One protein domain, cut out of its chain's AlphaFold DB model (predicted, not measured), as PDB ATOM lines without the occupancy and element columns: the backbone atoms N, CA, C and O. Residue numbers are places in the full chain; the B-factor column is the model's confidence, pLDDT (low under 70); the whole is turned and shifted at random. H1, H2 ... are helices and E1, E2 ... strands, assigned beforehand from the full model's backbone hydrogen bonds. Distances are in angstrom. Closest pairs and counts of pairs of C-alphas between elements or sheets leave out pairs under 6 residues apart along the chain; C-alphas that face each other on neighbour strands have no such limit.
ATOM      1  N   VAL A 107     314.134 149.660 372.850       96.62
ATOM      2  CA  VAL A 107     313.752 150.706 371.898       96.62
ATOM      3  C   VAL A 107     312.779 151.637 372.609       96.62
ATOM      4  O   VAL A 107     311.592 151.338 372.699       96.62
ATOM      5  N   SER A 108     313.279 152.743 373.157       97.31
ATOM      6  CA  SER A 108     312.430 153.721 373.842       97.31
ATOM      7  C   SER A 108     311.617 154.534 372.842       97.31
ATOM      8  O   SER A 108     312.055 154.767 371.708       97.31
ATOM      9  N   MET A 109     310.469 155.018 373.294       97.88
ATOM     10  CA  MET A 109     309.555 155.832 372.511       97.88
ATOM     11  C   MET A 109     309.400 157.210 373.132       97.88
ATOM     12  O   MET A 109     309.317 157.357 374.345       97.88
ATOM     13  N   THR A 110     309.333 158.225 372.285       96.31
ATOM     14  CA  THR A 110     308.748 159.515 372.646       96.31
ATOM     15  C   THR A 110     307.483 159.685 371.829       96.31
ATOM     16  O   THR A 110     307.486 159.380 370.633       96.31
ATOM     17  N   VAL A 111     306.419 160.147 372.475       95.75
ATOM     18  CA  VAL A 111     305.099 160.291 371.865       95.75
ATOM     19  C   VAL A 111     304.676 161.753 371.822       95.75
ATOM     20  O   VAL A 111     304.970 162.527 372.731       95.75
ATOM     21  N   GLU A 112     303.999 162.136 370.746       95.19
ATOM     22  CA  GLU A 112     303.441 163.476 370.571       95.19
ATOM     23  C   GLU A 112     302.039 163.375 369.973       95.19
ATOM     24  O   GLU A 112     301.803 162.627 369.021       95.19
ATOM     25  N   LYS A 113     301.101 164.151 370.519       95.06
ATOM     26  CA  LYS A 113     299.751 164.255 369.971       95.06
ATOM     27  C   LYS A 113     299.790 164.889 368.579       95.06
ATOM     28  O   LYS A 113     300.330 165.979 368.403       95.06
ATOM     29  N   SER A 114     299.178 164.228 367.602       93.38
ATOM     30  CA  SER A 114     299.122 164.696 366.216       93.38
ATOM     31  C   SER A 114     298.287 165.974 366.055       93.38
ATOM     32  O   SER A 114     297.257 166.152 366.705       93.38
ATOM     33  N   ASP A 115     298.685 166.836 365.116       91.38
ATOM     34  CA  ASP A 115     297.897 167.992 364.657       91.38
ATOM     35  C   ASP A 115     296.912 167.638 363.519       91.38
ATOM     36  O   ASP A 115     296.241 168.512 362.960       91.38
ATOM     37  N   GLY A 116     296.845 166.351 363.157       85.62
ATOM     38  CA  GLY A 116     296.001 165.802 362.098       85.62
ATOM     39  C   GLY A 116     296.663 165.723 360.717       85.62
ATOM     40  O   GLY A 116     296.078 165.127 359.814       85.62
ATOM     41  N   LYS A 117     297.877 166.257 360.508       89.25
ATOM     42  CA  LYS A 117     298.590 166.172 359.216       89.25
ATOM     43  C   LYS A 117     299.806 165.268 359.296       89.25
ATOM     44  O   LYS A 117     300.926 165.713 359.534       89.25
ATOM     45  N   HIS A 118     299.596 163.992 359.014       93.25
ATOM     46  CA  HIS A 118     300.650 162.996 359.119       93.25
ATOM     47  C   HIS A 118     300.338 161.779 358.231       93.25
ATOM     48  O   HIS A 118     299.229 161.637 357.718       93.25
ATOM     49  N   ASP A 119     301.330 160.917 358.013       94.69
ATOM     50  CA  ASP A 119     301.128 159.609 357.383       94.69
ATOM     51  C   ASP A 119     300.323 158.706 358.329       94.69
ATOM     52  O   ASP A 119     300.812 158.360 359.404       94.69
ATOM     53  N   LEU A 120     299.100 158.334 357.944       95.62
ATOM     54  CA  LEU A 120     298.178 157.557 358.785       95.62
ATOM     55  C   LEU A 120     298.696 156.142 359.087       95.62
ATOM     56  O   LEU A 120     298.320 155.555 360.106       95.62
ATOM     57  N   ALA A 121     299.588 155.622 358.241       96.19
ATOM     58  CA  ALA A 121     300.216 154.318 358.397       96.19
ATOM     59  C   ALA A 121     301.551 154.386 359.160       96.19
ATOM     60  O   ALA A 121     302.270 153.392 359.196       96.19
ATOM     61  N   GLN A 122     301.943 155.524 359.741       96.00
ATOM     62  CA  GLN A 122     303.162 155.586 360.556       96.00
ATOM     63  C   GLN A 122     302.955 154.984 361.950       96.00
ATOM     64  O   GLN A 122     301.824 154.784 362.389       96.00
ATOM     65  N   SER A 123     304.043 154.729 362.671       98.19
ATOM     66  CA  SER A 123     303.974 154.217 364.040       98.19
ATOM     67  C   SER A 123     303.249 155.184 364.989       98.19
ATOM     68  O   SER A 123     303.613 156.360 365.074       98.19
ATOM     69  N   LYS A 124     302.236 154.693 365.708       97.94
ATOM     70  CA  LYS A 124     301.428 155.498 366.633       97.94
ATOM     71  C   LYS A 124     300.751 154.668 367.717       97.94
ATOM     72  O   LYS A 124     300.505 153.477 367.521       97.94
ATOM     73  N   PHE A 125     300.419 155.330 368.819       97.31
ATOM     74  CA  PHE A 125     299.424 154.866 369.780       97.31
ATOM     75  C   PHE A 125     298.073 155.507 369.490       97.31
ATOM     76  O   PHE A 125     298.024 156.671 369.084       97.31
ATOM     77  N   PHE A 126     297.005 154.766 369.781       95.56
ATOM     78  CA  PHE A 126     295.622 155.240 369.720       95.56
ATOM     79  C   PHE A 126     295.234 155.862 368.361       95.56
ATOM     80  O   PHE A 126     295.964 155.781 367.372       95.56
ATOM     81  N   GLY A 127     294.039 156.445 368.290       93.88
ATOM     82  CA  GLY A 127     293.507 157.051 367.077       93.88
ATOM     83  C   GLY A 127     292.979 156.028 366.075       93.88
ATOM     84  O   GLY A 127     292.401 155.008 366.454       93.88
ATOM     85  N   ALA A 128     293.129 156.329 364.786       95.12
ATOM     86  CA  ALA A 128     292.570 155.518 363.706       95.12
ATOM     87  C   ALA A 128     293.636 154.569 363.135       95.12
ATOM     88  O   ALA A 128     294.565 155.039 362.464       95.12
ATOM     89  N   PRO A 129     293.553 153.244 363.353       97.19
ATOM     90  CA  PRO A 129     294.538 152.329 362.800       97.19
ATOM     91  C   PRO A 129     294.437 152.284 361.271       97.19
ATOM     92  O   PRO A 129     293.343 152.334 360.699       97.19
ATOM     93  N   THR A 130     295.585 152.147 360.606       98.12
ATOM     94  CA  THR A 130     295.632 151.791 359.181       98.12
ATOM     95  C   THR A 130     295.956 150.312 359.084       98.12
ATOM     96  O   THR A 130     297.068 149.909 359.394       98.12
ATOM     97  N   VAL A 131     294.984 149.503 358.676       97.88
ATOM     98  CA  VAL A 131     295.052 148.037 358.651       97.88
ATOM     99  C   VAL A 131     294.860 147.498 357.228       97.88
ATOM    100  O   VAL A 131     294.474 148.241 356.319       97.88
ATOM    101  N   PRO A 132     295.100 146.199 356.990       97.31
ATOM    102  CA  PRO A 132     294.709 145.559 355.741       97.31
ATOM    103  C   PRO A 132     293.189 145.602 355.547       97.31
ATOM    104  O   PRO A 132     292.430 145.286 356.463       97.31
ATOM    105  N   SER A 133     292.724 145.880 354.331       96.50
ATOM    106  CA  SER A 133     291.297 145.909 353.969       96.50
ATOM    107  C   SER A 133     290.516 144.654 354.364       96.50
ATOM    108  O   SER A 133     289.331 144.731 354.690       96.50
ATOM    109  N   ALA A 134     291.176 143.495 354.405       96.25
ATOM    110  CA  ALA A 134     290.599 142.229 354.851       96.25
ATOM    111  C   ALA A 134     290.279 142.167 356.363       96.25
ATOM    112  O   ALA A 134     289.728 141.165 356.828       96.25
ATOM    113  N   TRP A 135     290.686 143.170 357.147       95.69
ATOM    114  CA  TRP A 135     290.505 143.215 358.601       95.69
ATOM    115  C   TRP A 135     289.386 144.147 359.050       95.69
ATOM    116  O   TRP A 135     288.952 144.034 360.188       95.69
ATOM    117  N   LYS A 136     288.888 145.023 358.172       90.44
ATOM    118  CA  LYS A 136     287.936 146.087 358.526       90.44
ATOM    119  C   LYS A 136     286.697 145.614 359.307       90.44
ATOM    120  O   LYS A 136     286.213 146.344 360.154       90.44
ATOM    121  N   ASP A 137     286.226 144.393 359.043       90.06
ATOM    122  CA  ASP A 137     285.010 143.822 359.640       90.06
ATOM    123  C   ASP A 137     285.321 142.796 360.758       90.06
ATOM    124  O   ASP A 137     284.464 141.988 361.109       90.06
ATOM    125  N   ARG A 138     286.564 142.744 361.269       92.06
ATOM    126  CA  ARG A 138     286.995 141.766 362.294       92.06
ATOM    127  C   ARG A 138     286.815 142.244 363.731       92.06
ATOM    128  O   ARG A 138     286.931 141.428 364.638       92.06
ATOM    129  N   PHE A 139     286.626 143.542 363.930       91.44
ATOM    130  CA  PHE A 139     286.684 144.162 365.246       91.44
ATOM    131  C   PHE A 139     285.281 144.331 365.820       91.44
ATOM    132  O   PHE A 139     284.363 144.751 365.117       91.44
ATOM    133  N   HIS A 140     285.138 143.968 367.088       89.56
ATOM    134  CA  HIS A 140     283.953 144.235 367.887       89.56
ATOM    135  C   HIS A 140     284.090 145.601 368.575       89.56
ATOM    136  O   HIS A 140     285.196 146.130 368.688       89.56
ATOM    137  N   ASP A 141     282.969 146.167 369.023       87.94
ATOM    138  CA  ASP A 141     282.920 147.508 369.628       87.94
ATOM    139  C   ASP A 141     283.691 147.594 370.964       87.94
ATOM    140  O   ASP A 141     284.033 148.677 371.424       87.94
ATOM    141  N   ASP A 142     283.996 146.453 371.582       89.56
ATOM    142  CA  ASP A 142     284.794 146.310 372.802       89.56
ATOM    143  C   ASP A 142     286.304 146.162 372.548       89.56
ATOM    144  O   ASP A 142     287.083 146.082 373.501       89.56
ATOM    145  N   ILE A 143     286.744 146.169 371.286       92.38
ATOM    146  CA  ILE A 143     288.163 146.143 370.938       92.38
ATOM    147  C   ILE A 143     288.723 147.563 370.896       92.38
ATOM    148  O   ILE A 143     288.226 148.441 370.197       92.38
ATOM    149  N   ILE A 144     289.836 147.765 371.591       92.38
ATOM    150  CA  ILE A 144     290.581 149.020 371.632       92.38
ATOM    151  C   ILE A 144     291.825 148.888 370.772       92.38
ATOM    152  O   ILE A 144     292.601 147.941 370.912       92.38
ATOM    153  N   PHE A 145     292.074 149.880 369.927       95.38
ATOM    154  CA  PHE A 145     293.355 150.034 369.259       95.38
ATOM    155  C   PHE A 145     294.363 150.701 370.202       95.38
ATOM    156  O   PHE A 145     294.227 151.883 370.530       95.38
ATOM    157  N   LEU A 146     295.377 149.940 370.626       95.56
ATOM    158  CA  LEU A 146     296.451 150.435 371.488       95.56
ATOM    159  C   LEU A 146     297.573 151.058 370.660       95.56
ATOM    160  O   LEU A 146     297.933 152.207 370.899       95.56
ATOM    161  N   ALA A 147     298.139 150.314 369.706       98.00
ATOM    162  CA  ALA A 147     299.272 150.789 368.918       98.00
ATOM    163  C   ALA A 147     299.428 150.074 367.574       98.00
ATOM    164  O   ALA A 147     299.125 148.888 367.441       98.00
ATOM    165  N   GLN A 148     299.998 150.779 366.598       98.25
ATOM    166  CA  GLN A 148     300.577 150.197 365.388       98.25
ATOM    167  C   GLN A 148     302.047 150.602 365.303       98.25
ATOM    168  O   GLN A 148     302.393 151.769 365.493       98.25
ATOM    169  N   ILE A 149     302.913 149.646 364.993       98.50
ATOM    170  CA  ILE A 149     304.354 149.847 364.864       98.50
ATOM    171  C   ILE A 149     304.760 149.452 363.450       98.50
ATOM    172  O   ILE A 149     304.719 148.274 363.093       98.50
ATOM    173  N   ARG A 150     305.181 150.432 362.649       97.88
ATOM    174  CA  ARG A 150     305.839 150.189 361.363       97.88
ATOM    175  C   ARG A 150     307.253 149.695 361.651       97.88
ATOM    176  O   ARG A 150     308.112 150.434 362.125       97.88
ATOM    177  N   LEU A 151     307.518 148.435 361.339       96.75
ATOM    178  CA  LEU A 151     308.748 147.755 361.750       96.75
ATOM    179  C   LEU A 151     310.009 148.296 361.063       96.75
ATOM    180  O   LEU A 151     311.107 148.202 361.612       96.75
ATOM    181  N   ALA A 152     309.851 148.934 359.902       93.00
ATOM    182  CA  ALA A 152     310.943 149.637 359.237       93.00
ATOM    183  C   ALA A 152     311.509 150.793 360.089       93.00
ATOM    184  O   ALA A 152     312.706 151.073 360.007       93.00
ATOM    185  N   ASP A 153     310.688 151.416 360.943       92.19
ATOM    186  CA  ASP A 153     311.104 152.538 361.795       92.19
ATOM    187  C   ASP A 153     312.023 152.081 362.945       92.19
ATOM    188  O   ASP A 153     312.820 152.870 363.461       92.19
ATOM    189  N   ILE A 154     311.948 150.801 363.332       93.44
ATOM    190  CA  ILE A 154     312.742 150.215 364.425       93.44
ATOM    191  C   ILE A 154     313.857 149.281 363.944       93.44
ATOM    192  O   ILE A 154     314.733 148.946 364.739       93.44
ATOM    193  N   ALA A 155     313.868 148.886 362.668       90.12
ATOM    194  CA  ALA A 155     314.786 147.891 362.106       90.12
ATOM    195  C   ALA A 155     316.268 148.150 362.438       90.12
ATOM    196  O   ALA A 155     317.026 147.245 362.773       90.12
ATOM    197  N   GLU A 156     316.701 149.412 362.398       85.25
ATOM    198  CA  GLU A 156     318.087 149.768 362.721       85.25
ATOM    199  C   GLU A 156     318.416 149.758 364.217       85.25
ATOM    200  O   GLU A 156     319.591 149.737 364.597       85.25
ATOM    201  N   LEU A 157     317.393 149.872 365.062       89.12
ATOM    202  CA  LEU A 157     317.511 149.839 366.516       89.12
ATOM    203  C   LEU A 157     317.468 148.393 367.020       89.12
ATOM    204  O   LEU A 157     318.123 148.085 368.012       89.12
ATOM    205  N   ASP A 158     316.776 147.511 366.298       89.56
ATOM    206  CA  ASP A 158     316.656 146.080 366.563       89.56
ATOM    207  C   ASP A 158     317.828 145.264 365.982       89.56
ATOM    208  O   ASP A 158     317.674 144.397 365.124       89.56
ATOM    209  N   TYR A 159     319.046 145.553 366.445       83.56
ATOM    210  CA  TYR A 159     320.267 144.981 365.862       83.56
ATOM    211  C   TYR A 159     320.520 143.501 366.193       83.56
ATOM    212  O   TYR A 159     321.433 142.913 365.602       83.56
ATOM    213  N   ASP A 160     319.740 142.908 367.102       85.50
ATOM    214  CA  ASP A 160     319.727 141.459 367.343       85.50
ATOM    215  C   ASP A 160     318.653 140.735 366.495       85.50
ATOM    216  O   ASP A 160     318.578 139.510 366.542       85.50
ATOM    217  N   ASN A 161     317.895 141.456 365.651       87.94
ATOM    218  CA  ASN A 161     316.818 140.932 364.791       87.94
ATOM    219  C   ASN A 161     315.751 140.163 365.584       87.94
ATOM    220  O   ASN A 161     315.391 139.032 365.243       87.94
ATOM    221  N   ARG A 162     315.288 140.756 366.686       88.44
ATOM    222  CA  ARG A 162     314.281 140.154 367.563       88.44
ATOM    223  C   ARG A 162     312.876 140.298 366.996       88.44
ATOM    224  O   ARG A 162     312.004 139.507 367.343       88.44
ATOM    225  N   LEU A 163     312.659 141.292 366.142       91.81
ATOM    226  CA  LEU A 163     311.408 141.528 365.433       91.81
ATOM    227  C   LEU A 163     311.660 141.504 363.918       91.81
ATOM    228  O   LEU A 163     312.788 141.722 363.469       91.81
ATOM    229  N   PRO A 164     310.624 141.263 363.093       93.06
ATOM    230  CA  PRO A 164     310.729 141.531 361.665       93.06
ATOM    231  C   PRO A 164     311.123 142.998 361.432       93.06
ATOM    232  O   PRO A 164     310.768 143.872 362.216       93.06
ATOM    233  N   HIS A 165     311.857 143.280 360.355       93.56
ATOM    234  CA  HIS A 165     312.331 144.638 360.017       93.56
ATOM    235  C   HIS A 165     311.476 145.334 358.951       93.56
ATOM    236  O   HIS A 165     311.793 146.433 358.505       93.56
ATOM    237  N   THR A 166     310.392 144.688 358.525       95.12
ATOM    238  CA  THR A 166     309.428 145.192 357.541       95.12
ATOM    239  C   THR A 166     308.019 144.749 357.907       95.12
ATOM    240  O   THR A 166     307.838 143.716 358.561       95.12
ATOM    241  N   GLY A 167     307.030 145.500 357.432       97.38
ATOM    242  CA  GLY A 167     305.633 145.296 357.782       97.38
ATOM    243  C   GLY A 167     305.271 145.996 359.088       97.38
ATOM    244  O   GLY A 167     305.897 146.986 359.481       97.38
ATOM    245  N   TYR A 168     304.253 145.468 359.750       98.38
ATOM    246  CA  TYR A 168     303.522 146.135 360.813       98.38
ATOM    247  C   TYR A 168     303.214 145.191 361.963       98.38
ATOM    248  O   TYR A 168     302.798 144.056 361.741       98.38
ATOM    249  N   LEU A 169     303.373 145.687 363.184       97.56
ATOM    250  CA  LEU A 169     302.910 145.029 364.396       97.56
ATOM    251  C   LEU A 169     301.769 145.849 364.997       97.56
ATOM    252  O   LEU A 169     301.951 147.033 365.277       97.56
ATOM    253  N   TYR A 170     300.611 145.229 365.184       98.00
ATOM    254  CA  TYR A 170     299.431 145.860 365.769       98.00
ATOM    255  C   TYR A 170     299.168 145.307 367.158       98.00
ATOM    256  O   TYR A 170     299.352 144.115 367.395       98.00
ATOM    257  N   PHE A 171     298.705 146.176 368.046       97.31
ATOM    258  CA  PHE A 171     298.313 145.862 369.409       97.31
ATOM    259  C   PHE A 171     296.869 146.305 369.602       97.31
ATOM    260  O   PHE A 171     296.561 147.499 369.527       97.31
ATOM    261  N   PHE A 172     296.006 145.340 369.872       95.25
ATOM    262  CA  PHE A 172     294.619 145.556 370.244       95.25
ATOM    263  C   PHE A 172     294.391 145.049 371.665       95.25
ATOM    264  O   PHE A 172     295.035 144.087 372.090       95.25
ATOM    265  N   LEU A 173     293.488 145.691 372.397       92.69
ATOM    266  CA  LEU A 173     293.054 145.245 373.714       92.69
ATOM    267  C   LEU A 173     291.574 144.893 373.651       92.69
ATOM    268  O   LEU A 173     290.767 145.706 373.218       92.69
ATOM    269  N   ASP A 174     291.236 143.695 374.090       90.94
ATOM    270  CA  ASP A 174     289.860 143.288 374.330       90.94
ATOM    271  C   ASP A 174     289.424 143.827 375.695       90.94
ATOM    272  O   ASP A 174     290.014 143.493 376.733       90.94
ATOM    273  N   ALA A 175     288.423 144.704 375.660       88.19
ATOM    274  CA  ALA A 175     287.864 145.384 376.812       88.19
ATOM    275  C   ALA A 175     286.448 144.905 377.167       88.19
ATOM    276  O   ALA A 175     285.770 145.595 377.930       88.19
ATOM    277  N   GLU A 176     286.019 143.718 376.710       85.31
ATOM    278  CA  GLU A 176     284.707 143.128 377.045       85.31
ATOM    279  C   GLU A 176     284.464 143.109 378.569       85.31
ATOM    280  O   GLU A 176     283.356 143.341 379.054       85.31
ATOM    281  N   MET A 177     285.530 142.894 379.348       80.94
ATOM    282  CA  MET A 177     285.484 142.795 380.811       80.94
ATOM    283  C   MET A 177     285.757 144.123 381.545       80.94
ATOM    284  O   MET A 177     285.771 144.151 382.781       80.94
ATOM    285  N   TYR A 178     285.967 145.238 380.840       75.69
ATOM    286  CA  TYR A 178     286.240 146.548 381.448       75.69
ATOM    287  C   TYR A 178     285.033 147.055 382.275       75.69
ATOM    288  O   TYR A 178     283.890 146.891 381.843       75.69
ATOM    289  N   PRO A 179     285.210 147.669 383.473       69.31
ATOM    290  CA  PRO A 179     286.434 148.207 384.083       69.31
ATOM    291  C   PRO A 179     287.243 147.224 384.949       69.31
ATOM    292  O   PRO A 179     287.986 147.658 385.828       69.31
ATOM    293  N   SER A 180     287.110 145.907 384.759       69.69
ATOM    294  CA  SER A 180     288.078 144.954 385.321       69.69
ATOM    295  C   SER A 180     289.493 145.276 384.822       69.69
ATOM    296  O   SER A 180     289.667 145.614 383.655       69.69
ATOM    297  N   ASP A 181     290.514 145.081 385.664       64.12
ATOM    298  CA  ASP A 181     291.928 145.138 385.242       64.12
ATOM    299  C   ASP A 181     292.302 143.967 384.289       64.12
ATOM    300  O   ASP A 181     293.441 143.855 383.837       64.12
ATOM    301  N   GLN A 182     291.356 143.069 383.980       73.56
ATOM    302  CA  GLN A 182     291.520 141.973 383.023       73.56
ATOM    303  C   GLN A 182     291.206 142.442 381.600       73.56
ATOM    304  O   GLN A 182     290.085 142.281 381.124       73.56
ATOM    305  N   LEU A 183     292.212 142.999 380.930       83.56
ATOM    306  CA  LEU A 183     292.213 143.176 379.478       83.56
ATOM    307  C   LEU A 183     293.011 142.040 378.837       83.56
ATOM    308  O   LEU A 183     294.055 141.642 379.365       83.56
ATOM    309  N   TYR A 184     292.553 141.541 377.692       87.62
ATOM    310  CA  TYR A 184     293.341 140.620 376.872       87.62
ATOM    311  C   TYR A 184     294.005 141.388 375.741       87.62
ATOM    312  O   TYR A 184     293.410 142.286 375.160       87.62
ATOM    313  N   VAL A 185     295.249 141.041 375.417       91.12
ATOM    314  CA  VAL A 185     295.947 141.637 374.276       91.12
ATOM    315  C   VAL A 185     295.864 140.714 373.071       91.12
ATOM    316  O   VAL A 185     296.120 139.513 373.163       91.12
ATOM    317  N   TRP A 186     295.567 141.304 371.924       91.38
ATOM    318  CA  TRP A 186     295.707 140.686 370.620       91.38
ATOM    319  C   TRP A 186     296.808 141.414 369.854       91.38
ATOM    320  O   TRP A 186     296.684 142.592 369.516       91.38
ATOM    321  N   VAL A 187     297.909 140.703 369.604       94.69
ATOM    322  CA  VAL A 187     299.032 141.198 368.803       94.69
ATOM    323  C   VAL A 187     299.014 140.523 367.439       94.69
ATOM    324  O   VAL A 187     298.996 139.295 367.363       94.69
ATOM    325  N   GLU A 188     299.063 141.310 366.367       94.69
ATOM    326  CA  GLU A 188     298.994 140.802 364.994       94.69
ATOM    327  C   GLU A 188     300.141 141.370 364.150       94.69
ATOM    328  O   GLU A 188     300.397 142.577 364.149       94.69
ATOM    329  N   TYR A 189     300.832 140.499 363.412       95.50
ATOM    330  CA  TYR A 189     301.857 140.891 362.445       95.50
ATOM    331  C   TYR A 189     301.288 140.880 361.025       95.50
ATOM    332  O   TYR A 189     300.696 139.890 360.595       95.50
ATOM    333  N   TYR A 190     301.535 141.948 360.271       96.94
ATOM    334  CA  TYR A 190     301.213 142.031 358.851       96.94
ATOM    335  C   TYR A 190     302.467 142.386 358.035       96.94
ATOM    336  O   TYR A 190     303.075 143.422 358.294       96.94
ATOM    337  N   PRO A 191     302.887 141.555 357.065       96.62
ATOM    338  CA  PRO A 191     304.162 141.746 356.369       96.62
ATOM    339  C   PRO A 191     304.155 142.849 355.303       96.62
ATOM    340  O   PRO A 191     305.229 143.349 354.964       96.62
ATOM    341  N   ASP A 192     302.983 143.217 354.782       96.50
ATOM    342  CA  ASP A 192     302.837 144.143 353.655       96.50
ATOM    343  C   ASP A 192     302.397 145.551 354.107       96.50
ATOM    344  O   ASP A 192     302.231 145.826 355.296       96.50
ATOM    345  N   GLU A 193     302.195 146.459 353.151       96.19
ATOM    346  CA  GLU A 193     301.647 147.796 353.414       96.19
ATOM    347  C   GLU A 193     300.122 147.730 353.643       96.19
ATOM    348  O   GLU A 193     299.413 147.115 352.834       96.19
ATOM    349  N   PRO A 194     299.590 148.321 354.728       97.19
ATOM    350  CA  PRO A 194     298.156 148.413 354.963       97.19
ATOM    351  C   PRO A 194     297.525 149.480 354.055       97.19
ATOM    352  O   PRO A 194     298.190 150.410 353.599       97.19
ATOM    353  N   ASP A 195     296.227 149.354 353.786       96.69
ATOM    354  CA  ASP A 195     295.532 150.158 352.769       96.69
ATOM    355  C   ASP A 195     294.204 150.765 353.247       96.69
ATOM    356  O   ASP A 195     293.559 151.500 352.496       96.69
ATOM    357  N   THR A 196     293.785 150.470 354.478       97.81
ATOM    358  CA  THR A 196     292.461 150.827 354.988       97.81
ATOM    359  C   THR A 196     292.566 151.489 356.349       97.81
ATOM    360  O   THR A 196     292.999 150.873 357.316       97.81
ATOM    361  N   VAL A 197     292.118 152.735 356.435       97.12
ATOM    362  CA  VAL A 197     291.967 153.456 357.703       97.12
ATOM    363  C   VAL A 197     290.600 153.122 358.288       97.12
ATOM    364  O   VAL A 197     289.602 153.153 357.564       97.12
ATOM    365  N   ILE A 198     290.547 152.806 359.581       95.31
ATOM    366  CA  ILE A 198     289.285 152.653 360.310       95.31
ATOM    367  C   ILE A 198     289.104 153.880 361.201       95.31
ATOM    368  O   ILE A 198     289.666 153.969 362.291       95.31
ATOM    369  N   ASP A 199     288.340 154.850 360.702       91.88
ATOM    370  CA  ASP A 199     288.027 156.067 361.444       91.88
ATOM    371  C   ASP A 199     287.182 155.756 362.684       91.88
ATOM    372  O   ASP A 199     286.333 154.866 362.659       91.88
ATOM    373  N   ASN A 200     287.368 156.547 363.745       89.19
ATOM    374  CA  ASN A 200     286.582 156.459 364.982       89.19
ATOM    375  C   ASN A 200     286.631 155.080 365.664       89.19
ATOM    376  O   ASN A 200     285.695 154.718 366.372       89.19
ATOM    377  N   PHE A 201     287.717 154.322 365.467       92.31
ATOM    378  CA  PHE A 201     287.852 152.948 365.961       92.31
ATOM    379  C   PHE A 201     287.543 152.814 367.458       92.31
ATOM    380  O   PHE A 201     286.838 151.901 367.863       92.31
ATOM    381  N   ASN A 202     288.024 153.753 368.277       89.75
ATOM    382  CA  ASN A 202     287.884 153.698 369.731       89.75
ATOM    383  C   ASN A 202     286.619 154.410 370.261       89.75
ATOM    384  O   ASN A 202     286.489 154.560 371.473       89.75
ATOM    385  N   VAL A 203     285.704 154.892 369.405       87.81
ATOM    386  CA  VAL A 203     284.526 155.677 369.844       87.81
ATOM    387  C   VAL A 203     283.507 154.839 370.612       87.81
ATOM    388  O   VAL A 203     282.966 155.320 371.601       87.81
ATOM    389  N   GLU A 204     283.256 153.604 370.181       84.62
ATOM    390  CA  GLU A 204     282.278 152.719 370.834       84.62
ATOM    391  C   GLU A 204     282.893 151.916 371.998       84.62
ATOM    392  O   GLU A 204     282.178 151.209 372.711       84.62
ATOM    393  N   SER A 205     284.207 152.050 372.228       80.56
ATOM    394  CA  SER A 205     284.908 151.285 373.257       80.56
ATOM    395  C   SER A 205     284.466 151.680 374.674       80.56
ATOM    396  O   SER A 205     284.202 152.852 374.951       80.56
ATOM    397  N   PRO A 206     284.475 150.733 375.629       79.25
ATOM    398  CA  PRO A 206     284.087 150.992 377.016       79.25
ATOM    399  C   PRO A 206     285.101 151.853 377.792       79.25
ATOM    400  O   PRO A 206     284.809 152.302 378.906       79.25
ATOM    401  N   VAL A 207     286.296 152.087 377.241       76.75
ATOM    402  CA  VAL A 207     287.311 152.970 377.826       76.75
ATOM    403  C   VAL A 207     287.051 154.423 377.424       76.75
ATOM    404  O   VAL A 207     286.782 154.729 376.270       76.75
ATOM    405  N   SER A 208     287.149 155.315 378.414       65.19
ATOM    406  CA  SER A 208     286.802 156.742 378.358       65.19
ATOM    407  C   SER A 208     287.310 157.518 377.135       65.19
ATOM    408  O   SER A 208     288.428 157.291 376.669       65.19
ATOM    409  N   ASP A 209     286.543 158.544 376.753       65.81
ATOM    410  CA  ASP A 209     286.857 159.541 375.721       65.81
ATOM    411  C   ASP A 209     288.301 160.068 375.797       65.81
ATOM    412  O   ASP A 209     288.681 160.716 376.769       65.81
ATOM    413  N   GLY A 210     289.095 159.846 374.743       76.06
ATOM    414  CA  GLY A 210     290.465 160.373 374.624       76.06
ATOM    415  C   GLY A 210     291.430 159.510 373.808       76.06
ATOM    416  O   GLY A 210     292.533 159.951 373.505       76.06
ATOM    417  N   LEU A 211     291.010 158.304 373.407       89.25
ATOM    418  CA  LEU A 211     291.810 157.383 372.586       89.25
ATOM    419  C   LEU A 211     291.599 157.542 371.075       89.25
ATOM    420  O   LEU A 211     292.040 156.701 370.299       89.25
ATOM    421  N   ASN A 212     290.903 158.591 370.637       90.06
ATOM    422  CA  ASN A 212     290.630 158.839 369.217       90.06
ATOM    423  C   ASN A 212     291.643 159.791 368.566       90.06
ATOM    424  O   ASN A 212     291.616 159.977 367.352       90.06
ATOM    425  N   ASP A 213     292.539 160.377 369.358       92.19
ATOM    426  CA  ASP A 213     293.643 161.175 368.846       92.19
ATOM    427  C   ASP A 213     294.839 160.276 368.514       92.19
ATOM    428  O   ASP A 213     295.187 159.392 369.295       92.19
ATOM    429  N   ASP A 214     295.493 160.526 367.380       94.75
ATOM    430  CA  ASP A 214     296.727 159.831 367.016       94.75
ATOM    431  C   ASP A 214     297.906 160.362 367.850       94.75
ATOM    432  O   ASP A 214     298.176 161.569 367.867       94.75
ATOM    433  N   TRP A 215     298.650 159.460 368.488       96.31
ATOM    434  CA  TRP A 215     299.878 159.767 369.228       96.31
ATOM    435  C   TRP A 215     301.087 159.215 368.483       96.31
ATOM    436  O   TRP A 215     301.369 158.019 368.522       96.31
ATOM    437  N   LEU A 216     301.789 160.092 367.768       97.12
ATOM    438  CA  LEU A 216     302.875 159.723 366.861       97.12
ATOM    439  C   LEU A 216     304.118 159.316 367.645       97.12
ATOM    440  O   LEU A 216     304.489 159.982 368.611       97.12
ATOM    441  N   ILE A 217     304.779 158.245 367.207       97.75
ATOM    442  CA  ILE A 217     305.943 157.686 367.896       97.75
ATOM    443  C   ILE A 217     307.237 158.114 367.206       97.75
ATOM    444  O   ILE A 217     307.415 157.937 366.002       97.75
ATOM    445  N   THR A 218     308.201 158.581 367.998       95.62
ATOM    446  CA  THR A 218     309.612 158.649 367.606       95.62
ATOM    447  C   THR A 218     310.419 157.611 368.382       95.62
ATOM    448  O   THR A 218     310.422 157.613 369.613       95.62
ATOM    449  N   PHE A 219     311.138 156.740 367.669       96.31
ATOM    450  CA  PHE A 219     311.942 155.684 368.286       96.31
ATOM    451  C   PHE A 219     313.390 156.094 368.540       96.31
ATOM    452  O   PHE A 219     314.051 156.751 367.725       96.31
ATOM    453  N   HIS A 220     313.926 155.599 369.652       92.88
ATOM    454  CA  HIS A 220     315.312 155.793 370.040       92.88
ATOM    455  C   HIS A 220     315.924 154.495 370.570       92.88
ATOM    456  O   HIS A 220     315.258 153.649 371.155       92.88
ATOM    457  N   TYR A 221     317.237 154.346 370.382       91.00
ATOM    458  CA  TYR A 221     317.982 153.329 371.118       91.00
ATOM    459  C   TYR A 221     317.942 153.672 372.606       91.00
ATOM    460  O   TYR A 221     318.249 154.812 372.972       91.00
ATOM    461  N   ALA A 222     317.729 152.662 373.439       91.94
ATOM    462  CA  ALA A 222     317.854 152.761 374.878       91.94
ATOM    463  C   ALA A 222     318.650 151.587 375.464       91.94
ATOM    464  O   ALA A 222     318.811 150.526 374.858       91.94
ATOM    465  N   GLU A 223     319.193 151.798 376.662       89.69
ATOM    466  CA  GLU A 223     319.750 150.700 377.455       89.69
ATOM    467  C   GLU A 223     318.619 149.743 377.878       89.69
ATOM    468  O   GLU A 223     317.484 150.198 378.016       89.69
ATOM    469  N   PRO A 224     318.894 148.443 378.112       89.56
ATOM    470  CA  PRO A 224     317.854 147.457 378.426       89.56
ATOM    471  C   PRO A 224     316.932 147.858 379.577       89.56
ATOM    472  O   PRO A 224     315.758 147.521 379.563       89.56
ATOM    473  N   SER A 225     317.483 148.556 380.573       89.00
ATOM    474  CA  SER A 225     316.803 148.953 381.804       89.00
ATOM    475  C   SER A 225     316.245 150.378 381.762       89.00
ATOM    476  O   SER A 225     316.041 150.963 382.819       89.00
ATOM    477  N   ALA A 226     316.137 151.007 380.588       91.56
ATOM    478  CA  ALA A 226     315.559 152.345 380.493       91.56
ATOM    479  C   ALA A 226     314.078 152.318 380.892       91.56
ATOM    480  O   ALA A 226     313.380 151.377 380.526       91.56
ATOM    481  N   ASP A 227     313.619 153.333 381.617       92.81
ATOM    482  CA  ASP A 227     312.213 153.491 381.999       92.81
ATOM    483  C   ASP A 227     311.368 154.121 380.878       92.81
ATOM    484  O   ASP A 227     311.889 154.431 379.799       92.81
ATOM    485  N   GLY A 228     310.071 154.297 381.145       95.00
ATOM    486  CA  GLY A 228     309.096 154.868 380.215       95.00
ATOM    487  C   GLY A 228     308.565 153.871 379.185       95.00
ATOM    488  O   GLY A 228     308.747 152.652 379.298       95.00
ATOM    489  N   THR A 229     307.901 154.397 378.161       97.56
ATOM    490  CA  THR A 229     307.316 153.617 377.067       97.56
ATOM    491  C   THR A 229     308.402 153.089 376.132       97.56
ATOM    492  O   THR A 229     309.223 153.842 375.593       97.56
ATOM    493  N   LYS A 230     308.437 151.769 375.917       97.56
ATOM    494  CA  LYS A 230     309.499 151.104 375.140       97.56
ATOM    495  C   LYS A 230     309.057 149.770 374.541       97.56
ATOM    496  O   LYS A 230     308.208 149.082 375.102       97.56
ATOM    497  N   LEU A 231     309.687 149.372 373.436       97.06
ATOM    498  CA  LEU A 231     309.700 147.976 372.982       97.06
ATOM    499  C   LEU A 231     310.945 147.279 373.506       97.06
ATOM    500  O   LEU A 231     312.030 147.872 373.537       97.06
ATOM    501  N   LEU A 232     310.806 145.982 373.777       94.38
ATOM    502  CA  LEU A 232     311.909 145.115 374.188       94.38
ATOM    503  C   LEU A 232     312.614 145.618 375.468       94.38
ATOM    504  O   LEU A 232     312.203 146.573 376.126       94.38
ATOM    505  N   GLY A 233     313.709 144.952 375.828       91.56
ATOM    506  CA  GLY A 233     314.483 145.263 377.025       91.56
ATOM    507  C   GLY A 233     313.998 144.520 378.264       91.56
ATOM    508  O   GLY A 233     313.391 143.454 378.175       91.56
ATOM    509  N   VAL A 234     314.334 145.076 379.422       90.06
ATOM    510  CA  VAL A 234     313.936 144.583 380.742       90.06
ATOM    511  C   VAL A 234     312.737 145.421 381.189       90.06
ATOM    512  O   VAL A 234     312.837 146.652 381.126       90.06
ATOM    513  N   PRO A 235     311.603 144.816 381.594       91.19
ATOM    514  CA  PRO A 235     310.476 145.597 382.091       91.19
ATOM    515  C   PRO A 235     310.910 146.425 383.299       91.19
ATOM    516  O   PRO A 235     311.839 146.062 384.012       91.19
ATOM    517  N   SER A 236     310.311 147.588 383.490       90.38
ATOM    518  CA  SER A 236     310.480 148.360 384.720       90.38
ATOM    519  C   SER A 236     309.667 147.691 385.850       90.38
ATOM    520  O   SER A 236     308.969 146.714 385.605       90.38
ATOM    521  N   GLY A 237     309.801 148.136 387.102       84.06
ATOM    522  CA  GLY A 237     308.987 147.618 388.217       84.06
ATOM    523  C   GLY A 237     309.400 146.256 388.811       84.06
ATOM    524  O   GLY A 237     310.427 145.662 388.454       84.06
ATOM    525  N   VAL A 238     308.599 145.780 389.771       72.19
ATOM    526  CA  VAL A 238     308.803 144.534 390.538       72.19
ATOM    527  C   VAL A 238     308.367 143.287 389.772       72.19
ATOM    528  O   VAL A 238     308.659 142.167 390.197       72.19
ATOM    529  N   ILE A 239     307.736 143.441 388.603       73.44
ATOM    530  CA  ILE A 239     307.362 142.305 387.747       73.44
ATOM    531  C   ILE A 239     308.579 141.461 387.309       73.44
ATOM    532  O   ILE A 239     308.441 140.275 387.007       73.44
ATOM    533  N   ASN A 240     309.785 142.036 387.376       60.47
ATOM    534  CA  ASN A 240     311.065 141.352 387.168       60.47
ATOM    535  C   ASN A 240     311.395 140.269 388.206       60.47
ATOM    536  O   ASN A 240     312.222 139.398 387.935       60.47
ATOM    537  N   GLU A 241     310.808 140.318 389.404       52.75
ATOM    538  CA  GLU A 241     311.240 139.480 390.531       52.75
ATOM    539  C   GLU A 241     310.697 138.041 390.461       52.75
ATOM    540  O   GLU A 241     311.216 137.154 391.137       52.75
ATOM    541  N   ASN A 242     309.703 137.775 389.600       45.91
ATOM    542  CA  ASN A 242     308.971 136.500 389.565       45.91
ATOM    543  C   ASN A 242     309.338 135.541 388.412       45.91
ATOM    544  O   ASN A 242     308.636 134.554 388.197       45.91
ATOM    545  N   GLY A 243     310.456 135.760 387.710       46.47
ATOM    546  CA  GLY A 243     311.140 134.705 386.940       46.47
ATOM    547  C   GLY A 243     310.321 133.995 385.850       46.47
ATOM    548  O   GLY A 243     310.480 132.789 385.658       46.47
ATOM    549  N   GLY A 244     309.439 134.706 385.143       54.34
ATOM    550  CA  GLY A 244     308.755 134.158 383.970       54.34
ATOM    551  C   GLY A 244     309.675 134.078 382.744       54.34
ATOM    552  O   GLY A 244     310.505 134.956 382.536       54.34
ATOM    553  N   ASN A 245     309.488 133.063 381.892       60.00
ATOM    554  CA  ASN A 245     310.166 132.938 380.585       60.00
ATOM    555  C   ASN A 245     309.643 133.934 379.527       60.00
ATOM    556  O   ASN A 245     310.027 133.869 378.361       60.00
ATOM    557  N   SER A 246     308.724 134.822 379.898       73.25
ATOM    558  CA  SER A 246     308.068 135.728 378.964       73.25
ATOM    559  C   SER A 246     308.948 136.947 378.694       73.25
ATOM    560  O   SER A 246     309.459 137.598 379.602       73.25
ATOM    561  N   THR A 247     309.127 137.252 377.418       87.94
ATOM    562  CA  THR A 247     309.960 138.350 376.938       87.94
ATOM    563  C   THR A 247     309.122 139.613 376.806       87.94
ATOM    564  O   THR A 247     308.031 139.569 376.242       87.94
ATOM    565  N   LEU A 248     309.620 140.753 377.294       92.62
ATOM    566  CA  LEU A 248     308.934 142.030 377.101       92.62
ATOM    567  C   LEU A 248     308.847 142.361 375.608       92.62
ATOM    568  O   LEU A 248     309.874 142.425 374.927       92.62
ATOM    569  N   LEU A 249     307.630 142.605 375.122       94.94
ATOM    570  CA  LEU A 249     307.384 143.115 373.780       94.94
ATOM    571  C   LEU A 249     307.138 144.623 373.814       94.94
ATOM    572  O   LEU A 249     307.855 145.347 373.132       94.94
ATOM    573  N   LEU A 250     306.193 145.083 374.638       97.19
ATOM    574  CA  LEU A 250     305.845 146.496 374.822       97.19
ATOM    575  C   LEU A 250     305.672 146.797 376.312       97.19
ATOM    576  O   LEU A 250     304.986 146.062 377.014       97.19
ATOM    577  N   GLN A 251     306.252 147.894 376.778       96.56
ATOM    578  CA  GLN A 251     305.924 148.536 378.046       96.56
ATOM    579  C   GLN A 251     305.308 149.897 377.729       96.56
ATOM    580  O   GLN A 251     305.873 150.657 376.941       96.56
ATOM    581  N   TYR A 252     304.163 150.178 378.337       95.69
ATOM    582  CA  TYR A 252     303.429 151.433 378.248       95.69
ATOM    583  C   TYR A 252     303.499 152.145 379.597       95.69
ATOM    584  O   TYR A 252     303.125 151.569 380.624       95.69
ATOM    585  N   ASP A 253     303.979 153.385 379.576       95.00
ATOM    586  CA  ASP A 253     303.967 154.295 380.715       95.00
ATOM    587  C   ASP A 253     302.906 155.382 380.468       95.00
ATOM    588  O   ASP A 253     303.095 156.216 379.578       95.00
ATOM    589  N   PRO A 254     301.794 155.403 381.223       92.44
ATOM    590  CA  PRO A 254     300.763 156.426 381.069       92.44
ATOM    591  C   PRO A 254     301.280 157.858 381.263       92.44
ATOM    592  O   PRO A 254     300.679 158.791 380.733       92.44
ATOM    593  N   LEU A 255     302.382 158.057 381.997       92.38
ATOM    594  CA  LEU A 255     302.953 159.386 382.242       92.38
ATOM    595  C   LEU A 255     303.606 159.999 380.999       92.38
ATOM    596  O   LEU A 255     303.785 161.217 380.955       92.38
ATOM    597  N   ASP A 256     303.914 159.195 379.979       93.31
ATOM    598  CA  ASP A 256     304.416 159.698 378.696       93.31
ATOM    599  C   ASP A 256     303.309 160.370 377.854       93.31
ATOM    600  O   ASP A 256     303.610 161.046 376.868       93.31
ATOM    601  N   PHE A 257     302.034 160.224 378.236       92.12
ATOM    602  CA  PHE A 257     300.873 160.627 377.439       92.12
ATOM    603  C   PHE A 257     300.043 161.720 378.129       92.12
ATOM    604  O   PHE A 257     299.084 161.452 378.856       92.12
ATOM    605  N   ASP A 258     300.372 162.987 377.865       87.62
ATOM    606  CA  ASP A 258     299.682 164.126 378.485       87.62
ATOM    607  C   ASP A 258     298.188 164.195 378.112       87.62
ATOM    608  O   ASP A 258     297.805 164.362 376.952       87.62
ATOM    609  N   GLY A 259     297.319 164.086 379.116       83.44
ATOM    610  CA  GLY A 259     295.871 164.190 378.940       83.44
ATOM    611  C   GLY A 259     295.196 162.964 378.317       83.44
ATOM    612  O   GLY A 259     293.995 163.029 378.046       83.44
ATOM    613  N   VAL A 260     295.908 161.849 378.119       88.19
ATOM    614  CA  VAL A 260     295.282 160.574 377.734       88.19
ATOM    615  C   VAL A 260     294.663 159.932 378.974       88.19
ATOM    616  O   VAL A 260     295.348 159.760 379.978       88.19
ATOM    617  N   PRO A 261     293.370 159.568 378.956       83.06
ATOM    618  CA  PRO A 261     292.702 159.046 380.146       83.06
ATOM    619  C   PRO A 261     292.986 157.558 380.404       83.06
ATOM    620  O   PRO A 261     292.710 157.060 381.495       83.06
ATOM    621  N   PHE A 262     293.532 156.836 379.423       86.69
ATOM    622  CA  PHE A 262     293.819 155.411 379.546       86.69
ATOM    623  C   PHE A 262     294.912 155.150 380.580       86.69
ATOM    624  O   PHE A 262     296.059 155.562 380.406       86.69
ATOM    625  N   LEU A 263     294.527 154.459 381.658       86.50
ATOM    626  CA  LEU A 263     295.381 154.163 382.808       86.50
ATOM    627  C   LEU A 263     296.016 155.421 383.431       86.50
ATOM    628  O   LEU A 263     297.053 155.333 384.071       86.50
ATOM    629  N   ASN A 264     295.391 156.594 383.304       82.88
ATOM    630  CA  ASN A 264     295.954 157.857 383.805       82.88
ATOM    631  C   ASN A 264     296.116 157.929 385.336       82.88
ATOM    632  O   ASN A 264     296.760 158.834 385.857       82.88
ATOM    633  N   ASN A 265     295.494 156.997 386.060       81.69
ATOM    634  CA  ASN A 265     295.586 156.849 387.506       81.69
ATOM    635  C   ASN A 265     296.562 155.741 387.931       81.69
ATOM    636  O   ASN A 265     296.638 155.420 389.119       81.69
ATOM    637  N   LEU A 266     297.236 155.108 386.974       84.56
ATOM    638  CA  LEU A 266     298.228 154.079 387.219       84.56
ATOM    639  C   LEU A 266     299.550 154.744 387.611       84.56
ATOM    640  O   LEU A 266     300.149 155.460 386.817       84.56
ATOM    641  N   ASP A 267     300.003 154.475 388.831       85.44
ATOM    642  CA  ASP A 267     301.374 154.751 389.261       85.44
ATOM    643  C   ASP A 267     302.217 153.505 388.961       85.44
ATOM    644  O   ASP A 267     302.368 152.622 389.800       85.44
ATOM    645  N   GLY A 268     302.630 153.326 387.708       90.06
ATOM    646  CA  GLY A 268     303.279 152.099 387.247       90.06
ATOM    647  C   GLY A 268     303.151 151.912 385.741       90.06
ATOM    648  O   GLY A 268     302.993 152.880 385.002       90.06
ATOM    649  N   TYR A 269     303.203 150.663 385.282       92.50
ATOM    650  CA  TYR A 269     303.273 150.354 383.854       92.50
ATOM    651  C   TYR A 269     302.266 149.284 383.445       92.50
ATOM    652  O   TYR A 269     301.866 148.423 384.235       92.50
ATOM    653  N   ALA A 270     301.903 149.313 382.167       92.44
ATOM    654  CA  ALA A 270     301.274 148.189 381.498       92.44
ATOM    655  C   ALA A 270     302.282 147.494 380.579       92.44
ATOM    656  O   ALA A 270     303.115 148.138 379.941       92.44
ATOM    657  N   TYR A 271     302.195 146.173 380.490       93.62
ATOM    658  CA  TYR A 271     303.129 145.347 379.742       93.62
ATOM    659  C   TYR A 271     302.390 144.428 378.785       93.62
ATOM    660  O   TYR A 271     301.388 143.814 379.147       93.62
ATOM    661  N   VAL A 272     302.956 144.267 377.596       94.38
ATOM    662  CA  VAL A 272     302.683 143.161 376.688       94.38
ATOM    663  C   VAL A 272     303.913 142.271 376.679       94.38
ATOM    664  O   VAL A 272     305.003 142.704 376.289       94.38
ATOM    665  N   PHE A 273     303.741 141.021 377.087       92.69
ATOM    666  CA  PHE A 273     304.783 140.006 377.003       92.69
ATOM    667  C   PHE A 273     304.527 139.047 375.847       92.69
ATOM    668  O   PHE A 273     303.384 138.829 375.454       92.69
ATOM    669  N   TYR A 274     305.604 138.455 375.343       90.12
ATOM    670  CA  TYR A 274     305.597 137.391 374.351       90.12
ATOM    671  C   TYR A 274     306.291 136.141 374.901       90.12
ATOM    672  O   TYR A 274     307.375 136.221 375.483       90.12
ATOM    673  N   ASP A 275     305.671 134.983 374.703       87.00
ATOM    674  CA  ASP A 275     306.220 133.673 375.040       87.00
ATOM    675  C   ASP A 275     306.485 132.879 373.756       87.00
ATOM    676  O   ASP A 275     305.561 132.432 373.074       87.00
ATOM    677  N   GLU A 276     307.766 132.685 373.438       80.00
ATOM    678  CA  GLU A 276     308.216 131.978 372.234       80.00
ATOM    679  C   GLU A 276     307.830 130.491 372.205       80.00
ATOM    680  O   GLU A 276     307.869 129.854 371.151       80.00
ATOM    681  N   HIS A 277     307.452 129.916 373.349       82.00
ATOM    682  CA  HIS A 277     307.028 128.520 373.448       82.00
ATOM    683  C   HIS A 277     305.520 128.336 373.259       82.00
ATOM    684  O   HIS A 277     305.037 127.200 373.244       82.00
ATOM    685  N   LYS A 278     304.772 129.430 373.117       83.00
ATOM    686  CA  LYS A 278     303.327 129.432 372.895       83.00
ATOM    687  C   LYS A 278     302.998 129.941 371.494       83.00
ATOM    688  O   LYS A 278     303.830 130.502 370.787       83.00
ATOM    689  N   SER A 279     301.765 129.705 371.063       76.19
ATOM    690  CA  SER A 279     301.295 130.069 369.724       76.19
ATOM    691  C   SER A 279     299.890 130.649 369.772       76.19
ATOM    692  O   SER A 279     299.095 130.252 370.620       76.19
ATOM    693  N   GLY A 280     299.562 131.511 368.810       75.88
ATOM    694  CA  GLY A 280     298.247 132.150 368.741       75.88
ATOM    695  C   GLY A 280     298.020 133.108 369.911       75.88
ATOM    696  O   GLY A 280     298.967 133.721 370.398       75.88
ATOM    697  N   TYR A 281     296.772 133.216 370.368       69.81
ATOM    698  CA  TYR A 281     296.376 134.138 371.440       69.81
ATOM    699  C   TYR A 281     297.117 133.903 372.763       69.81
ATOM    700  O   TYR A 281     297.435 134.859 373.458       69.81
ATOM    701  N   ASP A 282     297.485 132.656 373.073       78.25
ATOM    702  CA  ASP A 282     298.200 132.329 374.314       78.25
ATOM    703  C   ASP A 282     299.664 132.796 374.313       78.25
ATOM    704  O   ASP A 282     300.321 132.770 375.359       78.25
ATOM    705  N   ALA A 283     300.201 133.186 373.150       85.88
ATOM    706  CA  ALA A 283     301.578 133.648 373.019       85.88
ATOM    707  C   ALA A 283     301.804 135.039 373.608       85.88
ATOM    708  O   ALA A 283     302.952 135.393 373.872       85.88
ATOM    709  N   PHE A 284     300.735 135.805 373.831       91.00
ATOM    710  CA  PHE A 284     300.818 137.154 374.361       91.00
ATOM    711  C   PHE A 284     300.050 137.275 375.671       91.00
ATOM    712  O   PHE A 284     299.010 136.651 375.868       91.00
ATOM    713  N   SER A 285     300.565 138.091 376.582       89.94
ATOM    714  CA  SER A 285     299.862 138.427 377.816       89.94
ATOM    715  C   SER A 285     299.939 139.916 378.089       89.94
ATOM    716  O   SER A 285     300.945 140.562 377.796       89.94
ATOM    717  N   TYR A 286     298.856 140.440 378.654       90.81
ATOM    718  CA  TYR A 286     298.760 141.811 379.118       90.81
ATOM    719  C   TYR A 286     298.784 141.831 380.641       90.81
ATOM    720  O   TYR A 286     298.069 141.060 381.284       90.81
ATOM    721  N   VAL A 287     299.623 142.681 381.223       89.81
ATOM    722  CA  VAL A 287     299.737 142.821 382.677       89.81
ATOM    723  C   VAL A 287     299.797 144.294 383.036       89.81
ATOM    724  O   VAL A 287     300.572 145.036 382.445       89.81
ATOM    725  N   VAL A 288     299.016 144.705 384.032       88.25
ATOM    726  CA  VAL A 288     299.079 146.045 384.624       88.25
ATOM    727  C   VAL A 288     299.699 145.928 386.011       88.25
ATOM    728  O   VAL A 288     299.219 145.157 386.844       88.25
ATOM    729  N   GLU A 289     300.756 146.689 386.267       85.31
ATOM    730  CA  GLU A 289     301.419 146.771 387.568       85.31
ATOM    731  C   GLU A 289     301.169 148.141 388.194       85.31
ATOM    732  O   GLU A 289     301.564 149.165 387.640       85.31
ATOM    733  N   ARG A 290     300.524 148.142 389.365       81.44
ATOM    734  CA  ARG A 290     300.311 149.324 390.210       81.44
ATOM    735  C   ARG A 290     301.378 149.325 391.316       81.44
ATOM    736  O   ARG A 290     301.496 148.314 392.013       81.44
ATOM    737  N   SER A 291     302.130 150.418 391.447       68.12
ATOM    738  CA  SER A 291     303.126 150.649 392.512       68.12
ATOM    739  C   SER A 291     302.482 151.066 393.831       68.12
ATOM    740  O   SER A 291     301.345 151.595 393.812       68.12
TER     741      SER A 291
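AT A GLANCE: This is residues 107 to 291 of the 291 residues of an uncharacterized protein of Clostridium sp. CAG:964 (UniProt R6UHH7). There is little regular structure: a small sandwich of sheets E2-E3-E4 and E6-E7-E8, strands crossed, with ribbon E1-E5 beside it and long loops around. Of 185 printed residues, 66 are in eight named strands and two named helices, mostly strand, ordered E1 to E5, H1, E6, E7, H2, E8; each sheet is antiparallel. It is compact, radius of gyration of the C-alphas 15.4 A, spanning 40 by 37 by 33 A.

IN THESE COORDINATES: E2 spans residues 143-150, 20.5 A, from C-alpha 143 (288.163, 146.143, 370.938); E3 168-174, E4 184-190, E6 247-252, E7 268-274, E8 284-290, to C-alpha 290 (300.311, 149.324, 390.210); E1 107-113, E5 215-222, H1 238-242, H2 280-283.

HOW THE PARTS SIT: The meander E2-E3-E4, each strand the antiparallel neighbour of the one before, has N 171 and O 147 2.8 A apart, N 172 and O 186 2.9 A. The closest C-alphas of E4 and E8, Val 185 and Tyr 286, are 5.6 A apart. H1 only grazes E6-E7-E8, H2 E2-E3-E4; H1 has 0 of 1 O i to N i+4 and 1 of 2 O i to N i+3 pairs within hydrogen-bond range.

THE WHOLE: The printed part has no cut; link E1 to E2 is long, 29 residues; pLDDT is under 70 at 13 residues, among them 240-245.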